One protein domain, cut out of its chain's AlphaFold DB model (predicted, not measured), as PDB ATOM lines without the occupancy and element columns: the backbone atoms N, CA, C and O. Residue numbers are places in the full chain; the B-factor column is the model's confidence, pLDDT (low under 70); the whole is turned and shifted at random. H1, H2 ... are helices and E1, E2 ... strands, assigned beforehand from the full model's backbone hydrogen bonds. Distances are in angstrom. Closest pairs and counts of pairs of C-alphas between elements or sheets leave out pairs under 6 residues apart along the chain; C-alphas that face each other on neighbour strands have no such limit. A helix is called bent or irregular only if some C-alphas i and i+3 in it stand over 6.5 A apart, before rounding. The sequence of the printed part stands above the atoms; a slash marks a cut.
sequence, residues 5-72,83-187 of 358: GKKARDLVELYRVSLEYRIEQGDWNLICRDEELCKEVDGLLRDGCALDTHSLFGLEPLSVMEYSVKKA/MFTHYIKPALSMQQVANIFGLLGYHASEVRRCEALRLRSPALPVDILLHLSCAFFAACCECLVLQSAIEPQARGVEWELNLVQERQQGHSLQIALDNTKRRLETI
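What this domain is: This is residues 5 to 72 and 83 to 187 of the 358 residues of an uncharacterized protein of Coregonus sp. 'balchen' (UniProt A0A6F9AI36). The long helix H7 runs through the body, with the helical hairpin of H1 and H2 crossing it on one side; H3 packs along it, H8 packs on its later part, and H4 and H9 pack on H8. Near the end where H7 begins, H6 and the small strand hairpin of E1 and E2 make a head. The printed part has 173 residues and, in order, helices H1 to H6, strands E1 and E2, antiparallel in one sheet, and helices H7 to H9: mostly helix. It is compact, with a radius of gyration of the C-alphas of 17.6 A, and spans 54 by 43 by 28 A.

Where its parts are: E1 is residues 106 to 108 and E2 residues 117 to 119. H6 is residues 94 to 103, and H5 residues 83 to 91. H7, residues 126 to 153, is 42.0 A long, from C-alpha 126 at (61.632, 80.710, 154.314) to C-alpha 153 at (44.588, 102.199, 186.128). H1, residues 5 to 24, begins at (71.269, 86.104, 171.641) and is 28.8 A long. H2 is residues 35 to 47, H3 residues 50 to 57, H4 residues 61 to 70, H8 residues 157 to 168 and H9 residues 173 to 185. H5 and H7 are only just irregular: C-alphas 86 and 89 are 6.52 A apart, and C-alphas 149 and 152 are 6.9 A apart.

How they stand to each other: In the hairpin of E1 and E2, N 107 and O 118 are within hydrogen-bond range at 2.8 A. The closest C-alphas of H6 and E1 are Ala 98 and Ala 108, 6.6 A. H6 is close to but not clearly touching H5, at Ile 88 and Val 97, with C-alphas 7.7 A apart. H4 and H5 only just touch, with 3 pairs of C-alphas within 8 A, the closest Ser 68 and Ala 91 at 4.9 A. With residues 12 to 16 alone, H1 touches H7, about perpendicular at 78 degrees; the closest C-alphas are Val 12 and Cys 134, 6.3 A. H2 touches H7 at a steep tilt of 69 degrees, only just short of perpendicular, closest at C-alphas 45 and 142, 6.6 A. H3 touches H7 at a shallow tilt of 24 degrees, opposite ways, closest at C-alphas 57 and 135, 5.8 A. H8 touches H4, closest at C-alphas 168 and 62, 6.0 A, and H9, closest at C-alphas 166 and 176, 5.0 A. Every O i to N i+4 pair is within hydrogen-bond range in H2, H4, H6, H8 and H9, against 15 of 16 in H1, 2 of 4 in H3, 22 of 24 in H7, and 2 of 5 in H5, where 2 of 6 O i to N i+3 pairs are.

The domain as a whole: The two C-alphas farthest apart are those of Glu 24 and Ile 187, 55.3 A. Residues 73 to 82 are not printed, and C-alphas 72 and 83 are 18.0 A apart across the cut. Of the links that are printed whole, none is long. Residues 151 to 156, of which 151 to 153 belong to H7, stand free. The mean pLDDT of the printed part is 81.7; 26 residues are under 70, among them residues 110 to 116.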
ATOM      1  N   GLY A   5      71.513  86.853 172.877       61.44
ATOM      2  CA  GLY A   5      71.269  86.104 171.641       61.44
ATOM      3  C   GLY A   5      70.925  84.619 171.817       61.44
ATOM      4  O   GLY A   5      70.693  83.943 170.819       61.44
ATOM      5  N   LYS A   6      70.942  84.065 173.036       74.25
ATOM      6  CA  LYS A   6      70.482  82.689 173.286       74.25
ATOM      7  C   LYS A   6      68.955  82.654 173.392       74.25
ATOM      8  O   LYS A   6      68.326  81.959 172.613       74.25
ATOM      9  N   LYS A   7      68.374  83.525 174.226       74.81
ATOM     10  CA  LYS A   7      66.920  83.588 174.460       74.81
ATOM     11  C   LYS A   7      66.104  83.824 173.187       74.81
ATOM     12  O   LYS A   7      65.048  83.234 173.019       74.81
ATOM     13  N   ALA A   8      66.587  84.662 172.275       70.44
ATOM     14  CA  ALA A   8      65.857  84.920 171.035       70.44
ATOM     15  C   ALA A   8      65.981  83.800 170.004       70.44
ATOM     16  O   ALA A   8      65.031  83.537 169.275       70.44
ATOM     17  N   ARG A   9      67.136  83.121 169.950       76.62
ATOM     18  CA  ARG A   9      67.268  81.898 169.147       76.62
ATOM     19  C   ARG A   9      66.328  80.821 169.675       76.62
ATOM     20  O   ARG A   9      65.651  80.181 168.882       76.62
ATOM     21  N   ASP A  10      66.232  80.714 170.997       87.50
ATOM     22  CA  ASP A  10      65.298  79.807 171.659       87.50
ATOM     23  C   ASP A  10      63.834  80.184 171.333       87.50
ATOM     24  O   ASP A  10      63.023  79.301 171.070       87.50
ATOM     25  N   LEU A  11      63.498  81.481 171.244       89.19
ATOM     26  CA  LEU A  11      62.155  81.946 170.868       89.19
ATOM     27  C   LEU A  11      61.779  81.618 169.415       89.19
ATOM     28  O   LEU A  11      60.670  81.148 169.168       89.19
ATOM     29  N   VAL A  12      62.669  81.870 168.449       91.12
ATOM     30  CA  VAL A  12      62.399  81.554 167.032       91.12
ATOM     31  C   VAL A  12      62.201  80.055 166.849       91.12
ATOM     32  O   VAL A  12      61.310  79.638 166.112       91.12
ATOM     33  N   GLU A  13      62.999  79.249 167.546       92.44
ATOM     34  CA  GLU A  13      62.865  77.797 167.540       92.44
ATOM     35  C   GLU A  13      61.522  77.354 168.136       92.44
ATOM     36  O   GLU A  13      60.801  76.579 167.512       92.44
ATOM     37  N   LEU A  14      61.137  77.902 169.292       92.06
ATOM     38  CA  LEU A  14      59.850  77.612 169.929       92.06
ATOM     39  C   LEU A  14      58.667  77.998 169.026       92.06
ATOM     40  O   LEU A  14      57.719  77.228 168.866       92.06
ATOM     41  N   TYR A  15      58.743  79.173 168.395       92.62
ATOM     42  CA  TYR A  15      57.754  79.638 167.428       92.62
ATOM     43  C   TYR A  15      57.673  78.707 166.214       92.62
ATOM     44  O   TYR A  15      56.572  78.370 165.779       92.62
ATOM     45  N   ARG A  16      58.820  78.257 165.687       93.31
ATOM     46  CA  ARG A  16      58.878  77.309 164.568       93.31
ATOM     47  C   ARG A  16      58.209  75.990 164.923       93.31
ATOM     48  O   ARG A  16      57.325  75.567 164.189       93.31
ATOM     49  N   VAL A  17      58.594  75.380 166.044       93.31
ATOM     50  CA  VAL A  17      58.032  74.099 166.499       93.31
ATOM     51  C   VAL A  17      56.520  74.211 166.699       93.31
ATOM     52  O   VAL A  17      55.779  73.340 166.249       93.31
ATOM     53  N   SER A  18      56.038  75.305 167.302       91.81
ATOM     54  CA  SER A  18      54.596  75.557 167.445       91.81
ATOM     55  C   SER A  18      53.894  75.698 166.087       91.81
ATOM     56  O   SER A  18      52.821  75.126 165.872       91.81
ATOM     57  N   LEU A  19      54.499  76.434 165.148       90.50
ATOM     58  CA  LEU A  19      53.947  76.637 163.811       90.50
ATOM     59  C   LEU A  19      53.882  75.328 163.012       90.50
ATOM     60  O   LEU A  19      52.841  75.024 162.432       90.50
ATOM     61  N   GLU A  20      54.960  74.547 163.005       90.94
ATOM     62  CA  GLU A  20      55.030  73.235 162.351       90.94
ATOM     63  C   GLU A  20      53.984  72.281 162.930       90.94
ATOM     64  O   GLU A  20      53.179  71.736 162.175       90.94
ATOM     65  N   TYR A  21      53.906  72.177 164.261       89.31
ATOM     66  CA  TYR A  21      52.905  71.352 164.935       89.31
ATOM     67  C   TYR A  21      51.476  71.717 164.505       89.31
ATOM     68  O   TYR A  21      50.679  70.841 164.173       89.31
ATOM     69  N   ARG A  22      51.136  73.011 164.442       85.56
ATOM     70  CA  ARG A  22      49.796  73.457 164.011       85.56
ATOM     71  C   ARG A  22      49.505  73.122 162.552       85.56
ATOM     72  O   ARG A  22      48.410  72.648 162.245       85.56
ATOM     73  N   ILE A  23      50.485  73.319 161.670       85.94
ATOM     74  CA  ILE A  23      50.369  72.954 160.253       85.94
ATOM     75  C   ILE A  23      50.127  71.445 160.109       85.94
ATOM     76  O   ILE A  23      49.241  71.045 159.352       85.94
ATOM     77  N   GLU A  24      50.854  70.612 160.857       88.25
ATOM     78  CA  GLU A  24      50.699  69.150 160.846       88.25
ATOM     79  C   GLU A  24      49.319  68.695 161.332       88.25
ATOM     80  O   GLU A  24      48.733  67.776 160.756       88.25
ATOM     81  N   GLN A  25      48.759  69.366 162.341       84.62
ATOM     82  CA  GLN A  25      47.399  69.096 162.822       84.62
ATOM     83  C   GLN A  25      46.305  69.578 161.851       84.62
ATOM     84  O   GLN A  25      45.117  69.366 162.103       84.62
ATOM     85  N   GLY A  26      46.671  70.245 160.748       80.94
ATOM     86  CA  GLY A  26      45.721  70.920 159.864       80.94
ATOM     87  C   GLY A  26      44.992  72.074 160.556       80.94
ATOM     88  O   GLY A  26      43.956  72.535 160.067       80.94
ATOM     89  N   ASP A  27      45.519  72.529 161.697       77.75
ATOM     90  CA  ASP A  27      44.984  73.651 162.439       77.75
ATOM     91  C   ASP A  27      45.553  74.947 161.859       77.75
ATOM     92  O   ASP A  27      46.617  75.430 162.237       77.75
ATOM     93  N   TRP A  28      44.808  75.532 160.925       64.69
ATOM     94  CA  TRP A  28      45.126  76.836 160.340       64.69
ATOM     95  C   TRP A  28      44.844  78.010 161.291       64.69
ATOM     96  O   TRP A  28      44.883  79.168 160.862       64.69
ATOM     97  N   ASN A  29      44.504  77.749 162.560       66.75
ATOM     98  CA  ASN A  29      44.334  78.803 163.547       66.75
ATOM     99  C   ASN A  29      45.615  79.631 163.719       66.75
ATOM    100  O   ASN A  29      46.737  79.161 163.538       66.75
ATOM    101  N   LEU A  30      45.435  80.891 164.128       67.12
ATOM    102  CA  LEU A  30      46.552  81.787 164.412       67.12
ATOM    103  C   LEU A  30      47.429  81.206 165.529       67.12
ATOM    104  O   LEU A  30      46.916  80.801 166.571       67.12
ATOM    105  N   ILE A  31      48.748  81.275 165.338       74.50
ATOM    106  CA  ILE A  31      49.781  80.924 166.333       74.50
ATOM    107  C   ILE A  31      49.537  81.631 167.676       74.50
ATOM    108  O   ILE A  31      49.864  81.100 168.726       74.50
ATOM    109  N   CYS A  32      48.848  82.777 167.669       69.94
ATOM    110  CA  CYS A  32      48.396  83.476 168.873       69.94
ATOM    111  C   CYS A  32      47.467  82.649 169.787       69.94
ATOM    112  O   CYS A  32      47.193  83.075 170.900       69.94
ATOM    113  N   ARG A  33      46.957  81.488 169.355       76.00
ATOM    114  CA  ARG A  33      46.198  80.558 170.214       76.00
ATOM    115  C   ARG A  33      47.078  79.569 170.971       76.00
ATOM    116  O   ARG A  33      46.562  78.727 171.702       76.00
ATOM    117  N   ASP A  34      48.382  79.618 170.763       84.88
ATOM    118  CA  ASP A  34      49.317  78.764 171.465       84.88
ATOM    119  C   ASP A  34      49.588  79.309 172.859       84.88
ATOM    120  O   ASP A  34      50.407  80.203 173.045       84.88
ATOM    121  N   GLU A  35      48.841  78.814 173.846       84.81
ATOM    122  CA  GLU A  35      48.953  79.305 175.215       84.81
ATOM    123  C   GLU A  35      50.352  79.135 175.801       84.81
ATOM    124  O   GLU A  35      50.769  79.981 176.589       84.81
ATOM    125  N   GLU A  36      51.053  78.052 175.465       87.12
ATOM    126  CA  GLU A  36      52.387  77.774 175.997       87.12
ATOM    127  C   GLU A  36      53.397  78.752 175.406       87.12
ATOM    128  O   GLU A  36      54.068  79.468 176.154       87.12
ATOM    129  N   LEU A  37      53.407  78.894 174.078       89.75
ATOM    130  CA  LEU A  37      54.227  79.891 173.395       89.75
ATOM    131  C   LEU A  37      53.900  81.310 173.886       89.75
ATOM    132  O   LEU A  37      54.798  82.076 174.222       89.75
ATOM    133  N   CYS A  38      52.620  81.668 173.995       88.69
ATOM    134  CA  CYS A  38      52.191  82.976 174.484       88.69
ATOM    135  C   CYS A  38      52.540  83.233 175.959       88.69
ATOM    136  O   CYS A  38      52.661  84.399 176.347       88.69
ATOM    137  N   LYS A  39      52.645  82.200 176.802       88.00
ATOM    138  CA  LYS A  39      53.123  82.320 178.192       88.00
ATOM    139  C   LYS A  39      54.633  82.535 178.221       88.00
ATOM    140  O   LYS A  39      55.084  83.428 178.933       88.00
ATOM    141  N   GLU A  40      55.380  81.797 177.406       89.19
ATOM    142  CA  GLU A  40      56.835  81.942 177.325       89.19
ATOM    143  C   GLU A  40      57.229  83.331 176.805       89.19
ATOM    144  O   GLU A  40      58.045  84.023 177.414       89.19
ATOM    145  N   VAL A  41      56.586  83.797 175.727       90.12
ATOM    146  CA  VAL A  41      56.825  85.143 175.181       90.12
ATOM    147  C   VAL A  41      56.431  86.226 176.181       90.12
ATOM    148  O   VAL A  41      57.184  87.176 176.364       90.12
ATOM    149  N   ASP A  42      55.289  86.091 176.863       89.69
ATOM    150  CA  ASP A  42      54.868  87.047 177.898       89.69
ATOM    151  C   ASP A  42      55.913  87.148 179.024       89.69
ATOM    152  O   ASP A  42      56.330  88.258 179.362       89.69
ATOM    153  N   GLY A  43      56.420  86.018 179.530       88.94
ATOM    154  CA  GLY A  43      57.490  86.001 180.533       88.94
ATOM    155  C   GLY A  43      58.777  86.665 180.035       88.94
ATOM    156  O   GLY A  43      59.344  87.526 180.714       88.94
ATOM    157  N   LEU A  44      59.198  86.347 178.806       89.94
ATOM    158  CA  LEU A  44      60.369  86.964 178.181       89.94
ATOM    159  C   LEU A  44      60.231  88.486 178.049       89.94
ATOM    160  O   LEU A  44      61.200  89.203 178.301       89.94
ATOM    161  N   LEU A  45      59.054  88.985 177.668       89.88
ATOM    162  CA  LEU A  45      58.817  90.418 177.487       89.88
ATOM    163  C   LEU A  45      58.716  91.165 178.823       89.88
ATOM    164  O   LEU A  45      59.185  92.304 178.910       89.88
ATOM    165  N   ARG A  46      58.144  90.540 179.860       91.19
ATOM    166  CA  ARG A  46      58.025  91.127 181.207       91.19
ATOM    167  C   ARG A  46      59.375  91.266 181.898       91.19
ATOM    168  O   ARG A  46      59.691  92.350 182.398       91.19
ATOM    169  N   ASP A  47      60.164  90.195 181.885       88.25
ATOM    170  CA  ASP A  47      61.430  90.113 182.618       88.25
ATOM    171  C   ASP A  47      62.619  90.648 181.808       88.25
ATOM    172  O   ASP A  47      63.660  91.004 182.366       88.25
ATOM    173  N   GLY A  48      62.494  90.665 180.479       84.44
ATOM    174  CA  GLY A  48      63.561  91.026 179.554       84.44
ATOM    175  C   GLY A  48      63.732  92.529 179.327       84.44
ATOM    176  O   GLY A  48      62.799  93.329 179.445       84.44
ATOM    177  N   CYS A  49      64.953  92.888 178.922       83.31
ATOM    178  CA  CYS A  49      65.241  94.160 178.270       83.31
ATOM    179  C   CYS A  49      64.489  94.202 176.934       83.31
ATOM    180  O   CYS A  49      64.647  93.304 176.107       83.31
ATOM    181  N   ALA A  50      63.672  95.234 176.716       78.12
ATOM    182  CA  ALA A  50      62.855  95.314 175.507       78.12
ATOM    183  C   ALA A  50      63.718  95.380 174.231       78.12
ATOM    184  O   ALA A  50      63.370  94.779 173.217       78.12
ATOM    185  N   LEU A  51      64.874  96.052 174.297       79.06
ATOM    186  CA  LEU A  51      65.808  96.157 173.175       79.06
ATOM    187  C   LEU A  51      66.352  94.788 172.768       79.06
ATOM    188  O   LEU A  51      66.336  94.451 171.589       79.06
ATOM    189  N   ASP A  52      66.739  93.956 173.734       79.81
ATOM    190  CA  ASP A  52      67.258  92.620 173.436       79.81
ATOM    191  C   ASP A  52      66.219  91.765 172.703       79.81
ATOM    192  O   ASP A  52      66.571  91.016 171.799       79.81
ATOM    193  N   THR A  53      64.936  91.890 173.050       75.69
ATOM    194  CA  THR A  53      63.876  91.087 172.425       75.69
ATOM    195  C   THR A  53      63.487  91.599 171.035       75.69
ATOM    196  O   THR A  53      63.217  90.794 170.143       75.69
ATOM    197  N   HIS A  54      63.478  92.919 170.825       74.31
ATOM    198  CA  HIS A  54      62.988  93.531 169.581       74.31
ATOM    199  C   HIS A  54      64.086  93.751 168.528       74.31
ATOM    200  O   HIS A  54      63.845  93.523 167.340       74.31
ATOM    201  N   SER A  55      65.315  94.095 168.936       73.81
ATOM    202  CA  SER A  55      66.421  94.399 168.010       73.81
ATOM    203  C   SER A  55      66.884  93.199 167.176       73.81
ATOM    204  O   SER A  55      67.542  93.371 166.151       73.81
ATOM    205  N   LEU A  56      66.531  91.974 167.572       65.19
ATOM    206  CA  LEU A  56      66.970  90.752 166.890       65.19
ATOM    207  C   LEU A  56      66.264  90.488 165.560       65.19
ATOM    208  O   LEU A  56      66.721  89.652 164.783       65.19
ATOM    209  N   PHE A  57      65.200  91.232 165.266       65.00
ATOM    210  CA  PHE A  57      64.376  90.996 164.087       65.00
ATOM    211  C   PHE A  57      64.392  92.136 163.065       65.00
ATOM    212  O   PHE A  57      63.707  92.052 162.047       65.00
ATOM    213  N   GLY A  58      65.143  93.213 163.329       69.31
ATOM    214  CA  GLY A  58      65.175  94.401 162.467       69.31
ATOM    215  C   GLY A  58      63.831  95.138 162.364       69.31
ATOM    216  O   GLY A  58      63.677  96.032 161.532       69.31
ATOM    217  N   LEU A  59      62.857  94.760 163.195       73.44
ATOM    218  CA  LEU A  59      61.649  95.528 163.442       73.44
ATOM    219  C   LEU A  59      61.899  96.435 164.642       73.44
ATOM    220  O   LEU A  59      62.556  96.043 165.601       73.44
ATOM    221  N   GLU A  60      61.288  97.616 164.620       80.94
ATOM    222  CA  GLU A  60      61.286  98.560 165.740       80.94
ATOM    223  C   GLU A  60      59.844  98.746 166.254       80.94
ATOM    224  O   GLU A  60      59.247  99.811 166.045       80.94
ATOM    225  N   PRO A  61      59.221  97.718 166.879       78.88
ATOM    226  CA  PRO A  61      57.815  97.767 167.274       78.88
ATOM    227  C   PRO A  61      57.513  98.917 168.224       78.88
ATOM    228  O   PRO A  61      56.479  99.561 168.094       78.88
ATOM    229  N   LEU A  62      58.426  99.211 169.151       79.88
ATOM    230  CA  LEU A  62      58.248 100.268 170.144       79.88
ATOM    231  C   LEU A  62      58.250 101.660 169.501       79.88
ATOM    232  O   LEU A  62      57.401 102.484 169.819       79.88
ATOM    233  N   SER A  63      59.124 101.898 168.522       82.06
ATOM    234  CA  SER A  63      59.128 103.126 167.710       82.06
ATOM    235  C   SER A  63      57.853 103.276 166.879       82.06
ATOM    236  O   SER A  63      57.319 104.376 166.717       82.06
ATOM    237  N   VAL A  64      57.326 102.160 166.370       80.50
ATOM    238  CA  VAL A  64      56.039 102.134 165.671       80.50
ATOM    239  C   VAL A  64      54.875 102.440 166.619       80.50
ATOM    240  O   VAL A  64      54.007 103.243 166.268       80.50
ATOM    241  N   MET A  65      54.868 101.853 167.817       77.19
ATOM    242  CA  MET A  65      53.869 102.118 168.852       77.19
ATOM    243  C   MET A  65      53.895 103.581 169.292       77.19
ATOM    244  O   MET A  65      52.856 104.231 169.266       77.19
ATOM    245  N   GLU A  66      55.069 104.131 169.610       79.62
ATOM    246  CA  GLU A  66      55.220 105.524 170.040       79.62
ATOM    247  C   GLU A  66      54.661 106.495 168.990       79.62
ATOM    248  O   GLU A  66      53.903 107.412 169.314       79.62
ATOM    249  N   TYR A  67      54.982 106.262 167.712       82.69
ATOM    250  CA  TYR A  67      54.418 107.032 166.606       82.69
ATOM    251  C   TYR A  67      52.893 106.895 166.536       82.69
ATOM    252  O   TYR A  67      52.201 107.902 166.398       82.69
ATOM    253  N   SER A  68      52.373 105.671 166.645       78.19
ATOM    254  CA  SER A  68      50.933 105.391 166.574       78.19
ATOM    255  C   SER A  68      50.169 106.125 167.679       78.19
ATOM    256  O   SER A  68      49.155 106.760 167.399       78.19
ATOM    257  N   VAL A  69      50.693 106.094 168.909       74.00
ATOM    258  CA  VAL A  69      50.119 106.772 170.082       74.00
ATOM    259  C   VAL A  69      50.169 108.296 169.903       74.00
ATOM    260  O   VAL A  69      49.152 108.968 170.060       74.00
ATOM    261  N   LYS A  70      51.311 108.858 169.471       77.38
ATOM    262  CA  LYS A  70      51.455 110.303 169.184       77.38
ATOM    263  C   LYS A  70      50.532 110.791 168.065       77.38
ATOM    264  O   LYS A  70      50.077 111.932 168.082       77.38
ATOM    265  N   LYS A  71      50.286 109.943 167.067       70.25
ATOM    266  CA  LYS A  71      49.487 110.253 165.876       70.25
ATOM    267  C   LYS A  71      48.003 109.922 166.056       70.25
ATOM    268  O   LYS A  71      47.264 110.001 165.078       70.25
ATOM    269  N   ALA A  72      47.547 109.571 167.259       53.34
ATOM    270  CA  ALA A  72      46.146 109.274 167.529       53.34
ATOM    271  C   ALA A  72      45.360 110.483 168.093       53.34
ATOM    272  O   ALA A  72      45.028 110.490 169.275       53.34
ATOM    273  N   MET A  83      41.025  96.054 155.100       64.75
ATOM    274  CA  MET A  83      41.791  95.849 156.349       64.75
ATOM    275  C   MET A  83      42.996  96.793 156.452       64.75
ATOM    276  O   MET A  83      43.294  97.308 157.523       64.75
ATOM    277  N   PHE A  84      43.642  97.078 155.321       67.25
ATOM    278  CA  PHE A  84      44.738  98.036 155.252       67.25
ATOM    279  C   PHE A  84      44.306  99.448 155.683       67.25
ATOM    280  O   PHE A  84      44.951 100.059 156.529       67.25
ATOM    281  N   THR A  85      43.186  99.957 155.165       71.88
ATOM    282  CA  THR A  85      42.691 101.307 155.474       71.88
ATOM    283  C   THR A  85      42.213 101.446 156.918       71.88
ATOM    284  O   THR A  85      42.320 102.527 157.485       71.88
ATOM    285  N   HIS A  86      41.698 100.369 157.517       70.31
ATOM    286  CA  HIS A  86      41.121 100.414 158.864       70.31
ATOM    287  C   HIS A  86      42.101 100.068 159.985       70.31
ATOM    288  O   HIS A  86      41.960 100.604 161.078       70.31
ATOM    289  N   TYR A  87      43.077  99.193 159.736       71.38
ATOM    290  CA  TYR A  87      44.005  98.739 160.777       71.38
ATOM    291  C   TYR A  87      45.421  99.276 160.582       71.38
ATOM    292  O   TYR A  87      46.090  99.606 161.554       71.38
ATOM    293  N   ILE A  88      45.879  99.397 159.335       75.62
ATOM    294  CA  ILE A  88      47.284  99.704 159.040       75.62
ATOM    295  C   ILE A  88      47.483 101.209 158.834       75.62
ATOM    296  O   ILE A  88      48.292 101.822 159.524       75.62
ATOM    297  N   LYS A  89      46.724 101.829 157.922       75.81
ATOM    298  CA  LYS A  89      46.840 103.261 157.580       75.81
ATOM    299  C   LYS A  89      46.620 104.219 158.770       75.81
ATOM    300  O   LYS A  89      47.294 105.254 158.811       75.81
ATOM    301  N   PRO A  90      45.728 103.928 159.739       77.62
ATOM    302  CA  PRO A  90      45.551 104.792 160.903       77.62
ATOM    303  C   PRO A  90      46.736 104.709 161.869       77.62
ATOM    304  O   PRO A  90      47.193 105.742 162.348       77.62
ATOM    305  N   ALA A  91      47.268 103.503 162.093       76.88
ATOM    306  CA  ALA A  91      48.355 103.264 163.040       76.88
ATOM    307  C   ALA A  91      49.727 103.681 162.481       76.88
ATOM    308  O   ALA A  91      50.543 104.270 163.180       76.88
ATOM    309  N   LEU A  92      49.985 103.433 161.197       79.88
ATOM    310  CA  LEU A  92      51.319 103.575 160.611       79.88
ATOM    311  C   LEU A  92      51.431 104.793 159.685       79.88
ATOM    312  O   LEU A  92      50.482 105.204 159.013       79.88
ATOM    313  N   SER A  93      52.623 105.387 159.616       83.25
ATOM    314  CA  SER A  93      52.986 106.303 158.526       83.25
ATOM    315  C   SER A  93      53.210 105.529 157.227       83.25
ATOM    316  O   SER A  93      53.592 104.360 157.248       83.25
ATOM    317  N   MET A  94      53.058 106.184 156.073       80.44
ATOM    318  CA  MET A  94      53.354 105.541 154.784       80.44
ATOM    319  C   MET A  94      54.824 105.110 154.665       80.44
ATOM    320  O   MET A  94      55.105 104.120 153.996       80.44
ATOM    321  N   GLN A  95      55.745 105.786 155.363       82.94
ATOM    322  CA  GLN A  95      57.143 105.363 155.450       82.94
ATOM    323  C   GLN A  95      57.291 104.063 156.250       82.94
ATOM    324  O   GLN A  95      57.972 103.147 155.800       82.94
ATOM    325  N   GLN A  96      56.634 103.948 157.408       83.88
ATOM    326  CA  GLN A  96      56.643 102.713 158.202       83.88
ATOM    327  C   GLN A  96      55.979 101.564 157.453       83.88
ATOM    328  O   GLN A  96      56.515 100.463 157.448       83.88
ATOM    329  N   VAL A  97      54.859 101.820 156.770       82.31
ATOM    330  CA  VAL A  97      54.226 100.837 155.885       82.31
ATOM    331  C   VAL A  97      55.216 100.382 154.816       82.31
ATOM    332  O   VAL A  97      55.434  99.184 154.676       82.31
ATOM    333  N   ALA A  98      55.852 101.306 154.094       81.81
ATOM    334  CA  ALA A  98      56.823 100.959 153.061       81.81
ATOM    335  C   ALA A  98      58.005 100.151 153.619       81.81
ATOM    336  O   ALA A  98      58.422  99.184 152.991       81.81
ATOM    337  N   ASN A  99      58.503 100.499 154.808       84.56
ATOM    338  CA  ASN A  99      59.594  99.777 155.459       84.56
ATOM    339  C   ASN A  99      59.164  98.357 155.864       84.56
ATOM    340  O   ASN A  99      59.814  97.389 155.484       84.56
ATOM    341  N   ILE A 100      58.045  98.219 156.584       84.44
ATOM    342  CA  ILE A 100      57.528  96.938 157.094       84.44
ATOM    343  C   ILE A 100      57.178  95.989 155.943       84.44
ATOM    344  O   ILE A 100      57.563  94.823 155.952       84.44
ATOM    345  N   PHE A 101      56.479  96.487 154.923       83.75
ATOM    346  CA  PHE A 101      56.154  95.691 153.741       83.75
ATOM    347  C   PHE A 101      57.392  95.440 152.864       83.75
ATOM    348  O   PHE A 101      57.498  94.373 152.260       83.75
ATOM    349  N   GLY A 102      58.366  96.353 152.866       84.44
ATOM    350  CA  GLY A 102      59.690  96.173 152.266       84.44
ATOM    351  C   GLY A 102      60.442  94.969 152.817       84.44
ATOM    352  O   GLY A 102      61.010  94.203 152.040       84.44
ATOM    353  N   LEU A 103      60.372  94.740 154.132       84.50
ATOM    354  CA  LEU A 103      60.956  93.553 154.769       84.50
ATOM    355  C   LEU A 103      60.317  92.251 154.279       84.50
ATOM    356  O   LEU A 103      60.993  91.232 154.204       84.50
ATOM    357  N   LEU A 104      59.040  92.296 153.893       83.00
ATOM    358  CA  LEU A 104      58.306  91.178 153.296       83.00
ATOM    359  C   LEU A 104      58.514  91.064 151.771       83.00
ATOM    360  O   LEU A 104      57.874  90.237 151.124       83.00
ATOM    361  N   GLY A 105      59.399  91.879 151.183       82.75
ATOM    362  CA  GLY A 105      59.714  91.869 149.750       82.75
ATOM    363  C   GLY A 105      58.747  92.688 148.888       82.75
ATOM    364  O   GLY A 105      58.793  92.614 147.655       82.75
ATOM    365  N   TYR A 106      57.855  93.467 149.503       82.56
ATOM    366  CA  TYR A 106      56.944  94.349 148.785       82.56
ATOM    367  C   TYR A 106      57.563  95.727 148.574       82.56
ATOM    368  O   TYR A 106      58.092  96.343 149.489       82.56
ATOM    369  N   HIS A 107      57.401  96.274 147.377       76.44
ATOM    370  CA  HIS A 107      57.856  97.616 147.045       76.44
ATOM    371  C   HIS A 107      56.683  98.508 146.671       76.44
ATOM    372  O   HIS A 107      55.740  98.071 146.005       76.44
ATOM    373  N   ALA A 108      56.756  99.775 147.072       74.12
ATOM    374  CA  ALA A 108      55.841 100.786 146.572       74.12
ATOM    375  C   ALA A 108      56.038 100.951 145.059       74.12
ATOM    376  O   ALA A 108      57.162 101.050 144.566       74.12
ATOM    377  N   SER A 109      54.934 100.962 144.320       70.12
ATOM    378  CA  SER A 109      54.943 101.276 142.896       70.12
ATOM    379  C   SER A 109      55.414 102.721 142.678       70.12
ATOM    380  O   SER A 109      54.812 103.653 143.202       70.12
ATOM    381  N   GLU A 110      56.441 102.922 141.848       63.59
ATOM    382  CA  GLU A 110      56.974 104.253 141.487       63.59
ATOM    383  C   GLU A 110      55.997 105.092 140.642       63.59
ATOM    384  O   GLU A 110      56.173 106.299 140.445       63.59
ATOM    385  N   VAL A 111      54.931 104.467 140.139       63.34
ATOM    386  CA  VAL A 111      53.872 105.154 139.402       63.34
ATOM    387  C   VAL A 111      53.121 106.084 140.361       63.34
ATOM    388  O   VAL A 111      52.296 105.630 141.151       63.34
ATOM    389  N   ARG A 112      53.369 107.398 140.232       55.16
ATOM    390  CA  ARG A 112      52.892 108.515 141.087       55.16
ATOM    391  C   ARG A 112      51.374 108.602 141.358       55.16
ATOM    392  O   ARG A 112      50.937 109.534 142.020       55.16
ATOM    393  N   ARG A 113      50.557 107.691 140.825       53.28
ATOM    394  CA  ARG A 113      49.091 107.668 140.975       53.28
ATOM    395  C   ARG A 113      48.549 106.395 141.635       53.28
ATOM    396  O   ARG A 113      47.335 106.251 141.729       53.28
ATOM    397  N   CYS A 114      49.402 105.465 142.064       53.25
ATOM    398  CA  CYS A 114      48.958 104.222 142.695       53.25
ATOM    399  C   CYS A 114      49.697 103.974 144.010       53.25
ATOM    400  O   CYS A 114      50.876 103.631 144.004       53.25
ATOM    401  N   GLU A 115      48.971 104.058 145.129       64.75
ATOM    402  CA  GLU A 115      49.391 103.538 146.442       64.75
ATOM    403  C   GLU A 115      49.342 101.993 146.436       64.75
ATOM    404  O   GLU A 115      48.618 101.372 147.211       64.75
ATOM    405  N   ALA A 116      50.047 101.347 145.503       68.06
ATOM    406  CA  ALA A 116      50.079  99.893 145.375       68.06
ATOM    407  C   ALA A 116      51.438  99.345 145.822       68.06
ATOM    408  O   ALA A 116      52.484  99.810 145.369       68.06
ATOM    409  N   LEU A 117      51.402  98.324 146.678       73.50
ATOM    410  CA  LEU A 117      52.561  97.530 147.072       73.50
ATOM    411  C   LEU A 117      52.650  96.295 146.174       73.50
ATOM    412  O   LEU A 117      51.662  95.588 145.994       73.50
ATOM    413  N   ARG A 118      53.818  96.027 145.591       75.50
ATOM    414  CA  ARG A 118      54.037  94.878 144.702       75.50
ATOM    415  C   ARG A 118      55.139  93.995 145.255       75.50
ATOM    416  O   ARG A 118      56.223  94.494 145.540       75.50
ATOM    417  N   LEU A 119      54.867  92.699 145.373       74.62
ATOM    418  CA  LEU A 119      55.884  91.715 145.721       74.62
ATOM    419  C   LEU A 119      56.902  91.641 144.577       74.62
ATOM    420  O   LEU A 119      56.515  91.421 143.425       74.62
ATOM    421  N   ARG A 120      58.186  91.856 144.869       69.69
ATOM    422  CA  ARG A 120      59.250  91.587 143.896       69.69
ATOM    423  C   ARG A 120      59.615  90.107 143.944       69.69
ATOM    424  O   ARG A 120      59.746  89.530 145.014       69.69
ATOM    425  N   SER A 121      59.809  89.514 142.770       61.91
ATOM    426  CA  SER A 121      60.523  88.244 142.644       61.91
ATOM    427  C   SER A 121      62.031  88.505 142.767       61.91
ATOM    428  O   SER A 121      62.502  89.504 142.214       61.91
ATOM    429  N   PRO A 122      62.806  87.622 143.419       70.94
ATOM    430  CA  PRO A 122      62.427  86.297 143.916       70.94
ATOM    431  C   PRO A 122      61.722  86.325 145.281       70.94
ATOM    432  O   PRO A 122      61.865  87.272 146.048       70.94
ATOM    433  N   ALA A 123      60.973  85.259 145.577       73.69
ATOM    434  CA  ALA A 123      60.379  85.055 146.895       73.69
ATOM    435  C   ALA A 123      61.457  85.096 147.991       73.69
ATOM    436  O   ALA A 123      62.585  84.641 147.780       73.69
ATOM    437  N   LEU A 124      61.097  85.629 149.158       81.06
ATOM    438  CA  LEU A 124      62.002  85.648 150.299       81.06
ATOM    439  C   LEU A 124      62.304  84.218 150.776       81.06
ATOM    440  O   LEU A 124      61.406  83.371 150.768       81.06
ATOM    441  N   PRO A 125      63.543  83.947 151.225       87.00
ATOM    442  CA  PRO A 125      63.876  82.705 151.909       87.00
ATOM    443  C   PRO A 125      62.920  82.427 153.074       87.00
ATOM    444  O   PRO A 125      62.555  83.340 153.817       87.00
ATOM    445  N   VAL A 126      62.559  81.154 153.257       87.38
ATOM    446  CA  VAL A 126      61.632  80.710 154.314       87.38
ATOM    447  C   VAL A 126      62.126  81.127 155.695       87.38
ATOM    448  O   VAL A 126      61.334  81.620 156.492       87.38
ATOM    449  N   ASP A 127      63.433  81.031 155.946       89.00
ATOM    450  CA  ASP A 127      64.023  81.446 157.220       89.00
ATOM    451  C   ASP A 127      63.751  82.924 157.513       89.00
ATOM    452  O   ASP A 127      63.393  83.272 158.634       89.00
ATOM    453  N   ILE A 128      63.837  83.805 156.510       87.69
ATOM    454  CA  ILE A 128      63.563  85.238 156.688       87.69
ATOM    455  C   ILE A 128      62.084  85.462 157.015       87.69
ATOM    456  O   ILE A 128      61.763  86.223 157.926       87.69
ATOM    457  N   LEU A 129      61.176  84.774 156.320       87.19
ATOM    458  CA  LEU A 129      59.738  84.860 156.593       87.19
ATOM    459  C   LEU A 129      59.385  84.332 157.990       87.19
ATOM    460  O   LEU A 129      58.556  84.927 158.682       87.19
ATOM    461  N   LEU A 130      60.033  83.254 158.429       89.81
ATOM    462  CA  LEU A 130      59.872  82.700 159.770       89.81
ATOM    463  C   LEU A 130      60.333  83.700 160.839       89.81
ATOM    464  O   LEU A 130      59.600  83.970 161.786       89.81
ATOM    465  N   HIS A 131      61.500  84.320 160.656       89.94
ATOM    466  CA  HIS A 131      61.993  85.337 161.588       89.94
ATOM    467  C   HIS A 131      61.066  86.557 161.631       89.94
ATOM    468  O   HIS A 131      60.717  87.016 162.715       89.94
ATOM    469  N   LEU A 132      60.613  87.057 160.477       88.69
ATOM    470  CA  LEU A 132      59.697  88.199 160.417       88.69
ATOM    471  C   LEU A 132      58.335  87.882 161.044       88.69
ATOM    472  O   LEU A 132      57.799  88.700 161.785       88.69
ATOM    473  N   SER A 133      57.773  86.701 160.783       89.12
ATOM    474  CA  SER A 133      56.495  86.284 161.379       89.12
ATOM    475  C   SER A 133      56.589  86.119 162.900       89.12
ATOM    476  O   SER A 133      55.719  86.625 163.614       89.12
ATOM    477  N   CYS A 134      57.682  85.536 163.402       91.06
ATOM    478  CA  CYS A 134      57.997  85.495 164.831       91.06
ATOM    479  C   CYS A 134      58.118  86.908 165.425       91.06
ATOM    480  O   CYS A 134      57.607  87.179 166.510       91.06
ATOM    481  N   ALA A 135      58.741  87.835 164.697       90.19
ATOM    482  CA  ALA A 135      58.909  89.214 165.134       90.19
ATOM    483  C   ALA A 135      57.580  89.974 165.236       90.19
ATOM    484  O   ALA A 135      57.339  90.656 166.230       90.19
ATOM    485  N   PHE A 136      56.690  89.833 164.246       88.50
ATOM    486  CA  PHE A 136      55.342  90.403 164.328       88.50
ATOM    487  C   PHE A 136      54.552  89.801 165.486       88.50
ATOM    488  O   PHE A 136      53.864  90.524 166.200       88.50
ATOM    489  N   PHE A 137      54.674  88.493 165.706       89.88
ATOM    490  CA  PHE A 137      54.041  87.834 166.841       89.88
ATOM    491  C   PHE A 137      54.542  88.390 168.184       89.88
ATOM    492  O   PHE A 137      53.726  88.752 169.035       89.88
ATOM    493  N   ALA A 138      55.857  88.540 168.353       89.88
ATOM    494  CA  ALA A 138      56.449  89.135 169.550       89.88
ATOM    495  C   ALA A 138      56.032  90.605 169.734       89.88
ATOM    496  O   ALA A 138      55.656  91.000 170.836       89.88
ATOM    497  N   ALA A 139      56.016  91.396 168.657       89.38
ATOM    498  CA  ALA A 139      55.536  92.779 168.663       89.38
ATOM    499  C   ALA A 139      54.077  92.878 169.128       89.38
ATOM    500  O   ALA A 139      53.721  93.750 169.916       89.38
ATOM    501  N   CYS A 140      53.229  91.961 168.671       86.81
ATOM    502  CA  CYS A 140      51.842  91.903 169.097       86.81
ATOM    503  C   CYS A 140      51.686  91.487 170.562       86.81
ATOM    504  O   CYS A 140      50.855  92.061 171.267       86.81
ATOM    505  N   CYS A 141      52.486  90.526 171.028       88.56
ATOM    506  CA  CYS A 141      52.528  90.161 172.441       88.56
ATOM    507  C   CYS A 141      52.978  91.349 173.303       88.56
ATOM    508  O   CYS A 141      52.376  91.596 174.342       88.56
ATOM    509  N   GLU A 142      53.961  92.133 172.851       90.56
ATOM    510  CA  GLU A 142      54.410  93.347 173.543       90.56
ATOM    511  C   GLU A 142      53.268  94.355 173.691       90.56
ATOM    512  O   GLU A 142      52.994  94.785 174.809       90.56
ATOM    513  N   CYS A 143      52.539  94.672 172.613       89.38
ATOM    514  CA  CYS A 143      51.378  95.568 172.690       89.38
ATOM    515  C   CYS A 143      50.382  95.131 173.776       89.38
ATOM    516  O   CYS A 143      49.850  95.958 174.512       89.38
ATOM    517  N   LEU A 144      50.150  93.824 173.893       86.94
ATOM    518  CA  LEU A 144      49.223  93.254 174.866       86.94
ATOM    519  C   LEU A 144      49.746  93.280 176.292       86.94
ATOM    520  O   LEU A 144      48.992  93.589 177.213       86.94
ATOM    521  N   VAL A 145      51.033  92.998 176.478       89.38
ATOM    522  CA  VAL A 145      51.698  93.139 177.773       89.38
ATOM    523  C   VAL A 145      51.556  94.578 178.269       89.38
ATOM    524  O   VAL A 145      51.112  94.787 179.400       89.38
ATOM    525  N   LEU A 146      51.836  95.565 177.411       90.38
ATOM    526  CA  LEU A 146      51.707  96.984 177.752       90.38
ATOM    527  C   LEU A 146      50.254  97.377 178.033       90.38
ATOM    528  O   LEU A 146      49.981  98.015 179.048       90.38
ATOM    529  N   GLN A 147      49.307  96.937 177.201       86.44
ATOM    530  CA  GLN A 147      47.885  97.210 177.409       86.44
ATOM    531  C   GLN A 147      47.382  96.634 178.743       86.44
ATOM    532  O   GLN A 147      46.739  97.348 179.513       86.44
ATOM    533  N   SER A 148      47.740  95.384 179.060       86.44
ATOM    534  CA  SER A 148      47.355  94.720 180.316       86.44
ATOM    535  C   SER A 148      47.906  95.421 181.562       86.44
ATOM    536  O   SER A 148      47.312  95.348 182.634       86.44
ATOM    537  N   ALA A 149      49.033  96.124 181.427       87.38
ATOM    538  CA  ALA A 149      49.639  96.872 182.520       87.38
ATOM    539  C   ALA A 149      48.947  98.226 182.779       87.38
ATOM    540  O   ALA A 149      48.959  98.720 183.911       87.38
ATOM    541  N   ILE A 150      48.340  98.817 181.744       84.56
ATOM    542  CA  ILE A 150      47.675 100.128 181.798       84.56
ATOM    543  C   ILE A 150      46.191  99.995 182.172       84.56
ATOM    544  O   ILE A 150      45.664 100.839 182.901       84.56
ATOM    545  N   GLU A 151      45.521  98.929 181.720       73.94
ATOM    546  CA  GLU A 151      44.075  98.711 181.886       73.94
ATOM    547  C   GLU A 151      43.555  98.856 183.334       73.94
ATOM    548  O   GLU A 151      42.537  99.530 183.520       73.94
ATOM    549  N   PRO A 152      44.247  98.358 184.385       67.94
ATOM    550  CA  PRO A 152      43.774  98.486 185.767       67.94
ATOM    551  C   PRO A 152      43.698  99.925 186.283       67.94
ATOM    552  O   PRO A 152      43.126 100.173 187.342       67.94
ATOM    553  N   GLN A 153      44.320 100.875 185.587       63.44
ATOM    554  CA  GLN A 153      44.588 102.199 186.128       63.44
ATOM    555  C   GLN A 153      43.725 103.305 185.482       63.44
ATOM    556  O   GLN A 153      43.806 104.451 185.913       63.44
ATOM    557  N   ALA A 154      42.890 102.980 184.480       60.25
ATOM    558  CA  ALA A 154      42.052 103.933 183.729       60.25
ATOM    559  C   ALA A 154      42.825 105.165 183.212       60.25
ATOM    560  O   ALA A 154      42.308 106.283 183.190       60.25
ATOM    561  N   ARG A 155      44.092 104.972 182.832       67.81
ATOM    562  CA  ARG A 155      44.993 106.079 182.513       67.81
ATOM    563  C   ARG A 155      45.015 106.360 181.016       67.81
ATOM    564  O   ARG A 155      44.958 105.443 180.206       67.81
ATOM    565  N   GLY A 156      45.019 107.646 180.670       77.25
ATOM    566  CA  GLY A 156      44.901 108.120 179.292       77.25
ATOM    567  C   GLY A 156      46.160 107.906 178.445       77.25
ATOM    568  O   GLY A 156      47.158 107.358 178.901       77.25
ATOM    569  N   VAL A 157      46.115 108.423 177.215       84.56
ATOM    570  CA  VAL A 157      47.159 108.330 176.171       84.56
ATOM    571  C   VAL A 157      48.561 108.713 176.669       84.56
ATOM    572  O   VAL A 157      49.564 108.171 176.215       84.56
ATOM    573  N   GLU A 158      48.651 109.627 177.635       86.69
ATOM    574  CA  GLU A 158      49.921 110.022 178.238       86.69
ATOM    575  C   GLU A 158      50.622 108.845 178.934       86.69
ATOM    576  O   GLU A 158      51.827 108.664 178.777       86.69
ATOM    577  N   TRP A 159      49.887 107.982 179.636       90.12
ATOM    578  CA  TRP A 159      50.472 106.790 180.252       90.12
ATOM    579  C   TRP A 159      50.995 105.797 179.223       90.12
ATOM    580  O   TRP A 159      52.097 105.279 179.392       90.12
ATOM    581  N   GLU A 160      50.241 105.580 178.145       90.88
ATOM    582  CA  GLU A 160      50.666 104.732 177.026       90.88
ATOM    583  C   GLU A 160      51.979 105.243 176.430       90.88
ATOM    584  O   GLU A 160      52.933 104.479 176.276       90.88
ATOM    585  N   LEU A 161      52.059 106.549 176.156       90.50
ATOM    586  CA  LEU A 161      53.245 107.155 175.565       90.50
ATOM    587  C   LEU A 161      54.467 107.036 176.480       90.50
ATOM    588  O   LEU A 161      55.530 106.598 176.037       90.50
ATOM    589  N   ASN A 162      54.324 107.421 177.749       92.12
ATOM    590  CA  ASN A 162      55.429 107.390 178.701       92.12
ATOM    591  C   ASN A 162      55.922 105.948 178.925       92.12
ATOM    592  O   ASN A 162      57.132 105.718 178.922       92.12
ATOM    593  N   LEU A 163      55.009 104.974 179.011       93.12
ATOM    594  CA  LEU A 163      55.370 103.565 179.172       93.12
ATOM    595  C   LEU A 163      56.131 103.020 177.957       93.12
ATOM    596  O   LEU A 163      57.154 102.352 178.122       93.12
ATOM    597  N   VAL A 164      55.669 103.320 176.739       93.44
ATOM    598  CA  VAL A 164      56.363 102.911 175.506       93.44
ATOM    599  C   VAL A 164      57.770 103.513 175.450       93.44
ATOM    600  O   VAL A 164      58.715 102.804 175.111       93.44
ATOM    601  N   GLN A 165      57.940 104.777 175.843       93.31
ATOM    602  CA  GLN A 165      59.252 105.433 175.877       93.31
ATOM    603  C   GLN A 165      60.211 104.798 176.885       93.31
ATOM    604  O   GLN A 165      61.389 104.613 176.587       93.31
ATOM    605  N   GLU A 166      59.726 104.427 178.068       95.12
ATOM    606  CA  GLU A 166      60.544 103.701 179.043       95.12
ATOM    607  C   GLU A 166      60.958 102.322 178.511       95.12
ATOM    608  O   GLU A 166      62.106 101.906 178.676       95.12
ATOM    609  N   ARG A 167      60.061 101.627 177.805       93.69
ATOM    610  CA  ARG A 167      60.391 100.357 177.145       93.69
ATOM    611  C   ARG A 167      61.417 100.540 176.030       93.69
ATOM    612  O   ARG A 167      62.331  99.726 175.934       93.69
ATOM    613  N   GLN A 168      61.341 101.613 175.237       91.50
ATOM    614  CA  GLN A 168      62.351 101.931 174.212       91.50
ATOM    615  C   GLN A 168      63.752 102.128 174.802       91.50
ATOM    616  O   GLN A 168      64.738 101.817 174.141       91.50
ATOM    617  N   GLN A 169      63.855 102.596 176.047       90.81
ATOM    618  CA  GLN A 169      65.136 102.723 176.753       90.81
ATOM    619  C   GLN A 169      65.705 101.370 177.221       90.81
ATOM    620  O   GLN A 169      66.794 101.320 177.788       90.81
ATOM    621  N   GLY A 170      64.996 100.263 176.975       90.25
ATOM    622  CA  GLY A 170      65.414  98.915 177.351       90.25
ATOM    623  C   GLY A 170      64.992  98.499 178.759       90.25
ATOM    624  O   GLY A 170      65.413  97.447 179.237       90.25
ATOM    625  N   HIS A 171      64.145  99.277 179.437       93.38
ATOM    626  CA  HIS A 171      63.668  98.915 180.768       93.38
ATOM    627  C   HIS A 171      62.749  97.684 180.730       93.38
ATOM    628  O   HIS A 171      61.969  97.489 179.791       93.38
ATOM    629  N   SER A 172      62.818  96.847 181.773       94.06
ATOM    630  CA  SER A 172      61.831  95.782 181.994       94.06
ATOM    631  C   SER A 172      60.449  96.387 182.251       94.06
ATOM    632  O   SER A 172      60.338  97.571 182.584       94.06
ATOM    633  N   LEU A 173      59.384  95.594 182.109       93.56
ATOM    634  CA  LEU A 173      58.021  96.112 182.259       93.56
ATOM    635  C   LEU A 173      57.801  96.771 183.628       93.56
ATOM    636  O   LEU A 173      57.245  97.863 183.701       93.56
ATOM    637  N   GLN A 174      58.264  96.126 184.701       93.19
ATOM    638  CA  GLN A 174      58.084  96.635 186.061       93.19
ATOM    639  C   GLN A 174      58.809  97.972 186.263       93.19
ATOM    640  O   GLN A 174      58.209  98.932 186.736       93.19
ATOM    641  N   ILE A 175      60.072  98.060 185.828       94.50
ATOM    642  CA  ILE A 175      60.861  99.295 185.927       94.50
ATOM    643  C   ILE A 175      60.209 100.409 185.101       94.50
ATOM    644  O   ILE A 175      60.096 101.540 185.567       94.50
ATOM    645  N   ALA A 176      59.737 100.089 183.893       94.94
ATOM    646  CA  ALA A 176      59.073 101.043 183.016       94.94
ATOM    647  C   ALA A 176      57.774 101.595 183.633       94.94
ATOM    648  O   ALA A 176      57.515 102.799 183.554       94.94
ATOM    649  N   LEU A 177      56.984 100.744 184.296       93.00
ATOM    650  CA  LEU A 177      55.784 101.160 185.027       93.00
ATOM    651  C   LEU A 177      56.124 102.055 186.217       93.00
ATOM    652  O   LEU A 177      55.508 103.107 186.375       93.00
ATOM    653  N   ASP A 178      57.118 101.678 187.019       93.69
ATOM    654  CA  ASP A 178      57.529 102.454 188.192       93.69
ATOM    655  C   ASP A 178      58.099 103.824 187.789       93.69
ATOM    656  O   ASP A 178      57.817 104.840 188.429       93.69
ATOM    657  N   ASN A 179      58.860 103.888 186.694       94.69
ATOM    658  CA  ASN A 179      59.361 105.141 186.126       94.69
ATOM    659  C   ASN A 179      58.223 106.026 185.611       94.69
ATOM    660  O   ASN A 179      58.174 107.213 185.936       94.69
ATOM    661  N   THR A 180      57.291 105.444 184.854       93.06
ATOM    662  CA  THR A 180      56.125 106.158 184.314       93.06
ATOM    663  C   THR A 180      55.249 106.707 185.438       93.06
ATOM    664  O   THR A 180      54.860 107.875 185.406       93.06
ATOM    665  N   LYS A 181      55.006 105.893 186.472       91.38
ATOM    666  CA  LYS A 181      54.268 106.285 187.672       91.38
ATOM    667  C   LYS A 181      54.922 107.474 188.359       91.38
ATOM    668  O   LYS A 181      54.259 108.484 188.571       91.38
ATOM    669  N   ARG A 182      56.227 107.379 188.636       91.88
ATOM    670  CA  ARG A 182      56.982 108.477 189.248       91.88
ATOM    671  C   ARG A 182      56.881 109.752 188.417       91.88
ATOM    672  O   ARG A 182      56.569 110.785 188.986       91.88
ATOM    673  N   ARG A 183      57.064 109.673 187.094       89.50
ATOM    674  CA  ARG A 183      57.042 110.838 186.192       89.50
ATOM    675  C   ARG A 183      55.697 111.571 186.196       89.50
ATOM    676  O   ARG A 183      55.681 112.797 186.151       89.50
ATOM    677  N   LEU A 184      54.593 110.829 186.262       86.50
ATOM    678  CA  LEU A 184      53.243 111.392 186.171       86.50
ATOM    679  C   LEU A 184      52.639 111.766 187.530       86.50
ATOM    680  O   LEU A 184      51.727 112.581 187.580       86.50
ATOM    681  N   GLU A 185      53.163 111.225 188.630       83.25
ATOM    682  CA  GLU A 185      52.795 111.636 189.995       83.25
ATOM    683  C   GLU A 185      53.611 112.846 190.488       83.25
ATOM    684  O   GLU A 185      53.195 113.513 191.429       83.25
ATOM    685  N   THR A 186      54.744 113.168 189.853       69.69
ATOM    686  CA  THR A 186      55.590 114.324 190.208       69.69
ATOM    687  C   THR A 186      55.195 115.647 189.555       69.69
ATOM    688  O   THR A 186      55.932 116.615 189.722       69.69
ATOM    689  N   ILE A 187      54.086 115.728 188.812       60.03
ATOM    690  CA  ILE A 187      53.571 117.032 188.370       60.03
ATOM    691  C   ILE A 187      53.155 117.781 189.645       60.03
ATOM    692  O   ILE A 187      52.215 117.330 190.304       60.03
TER     693      ILE A 187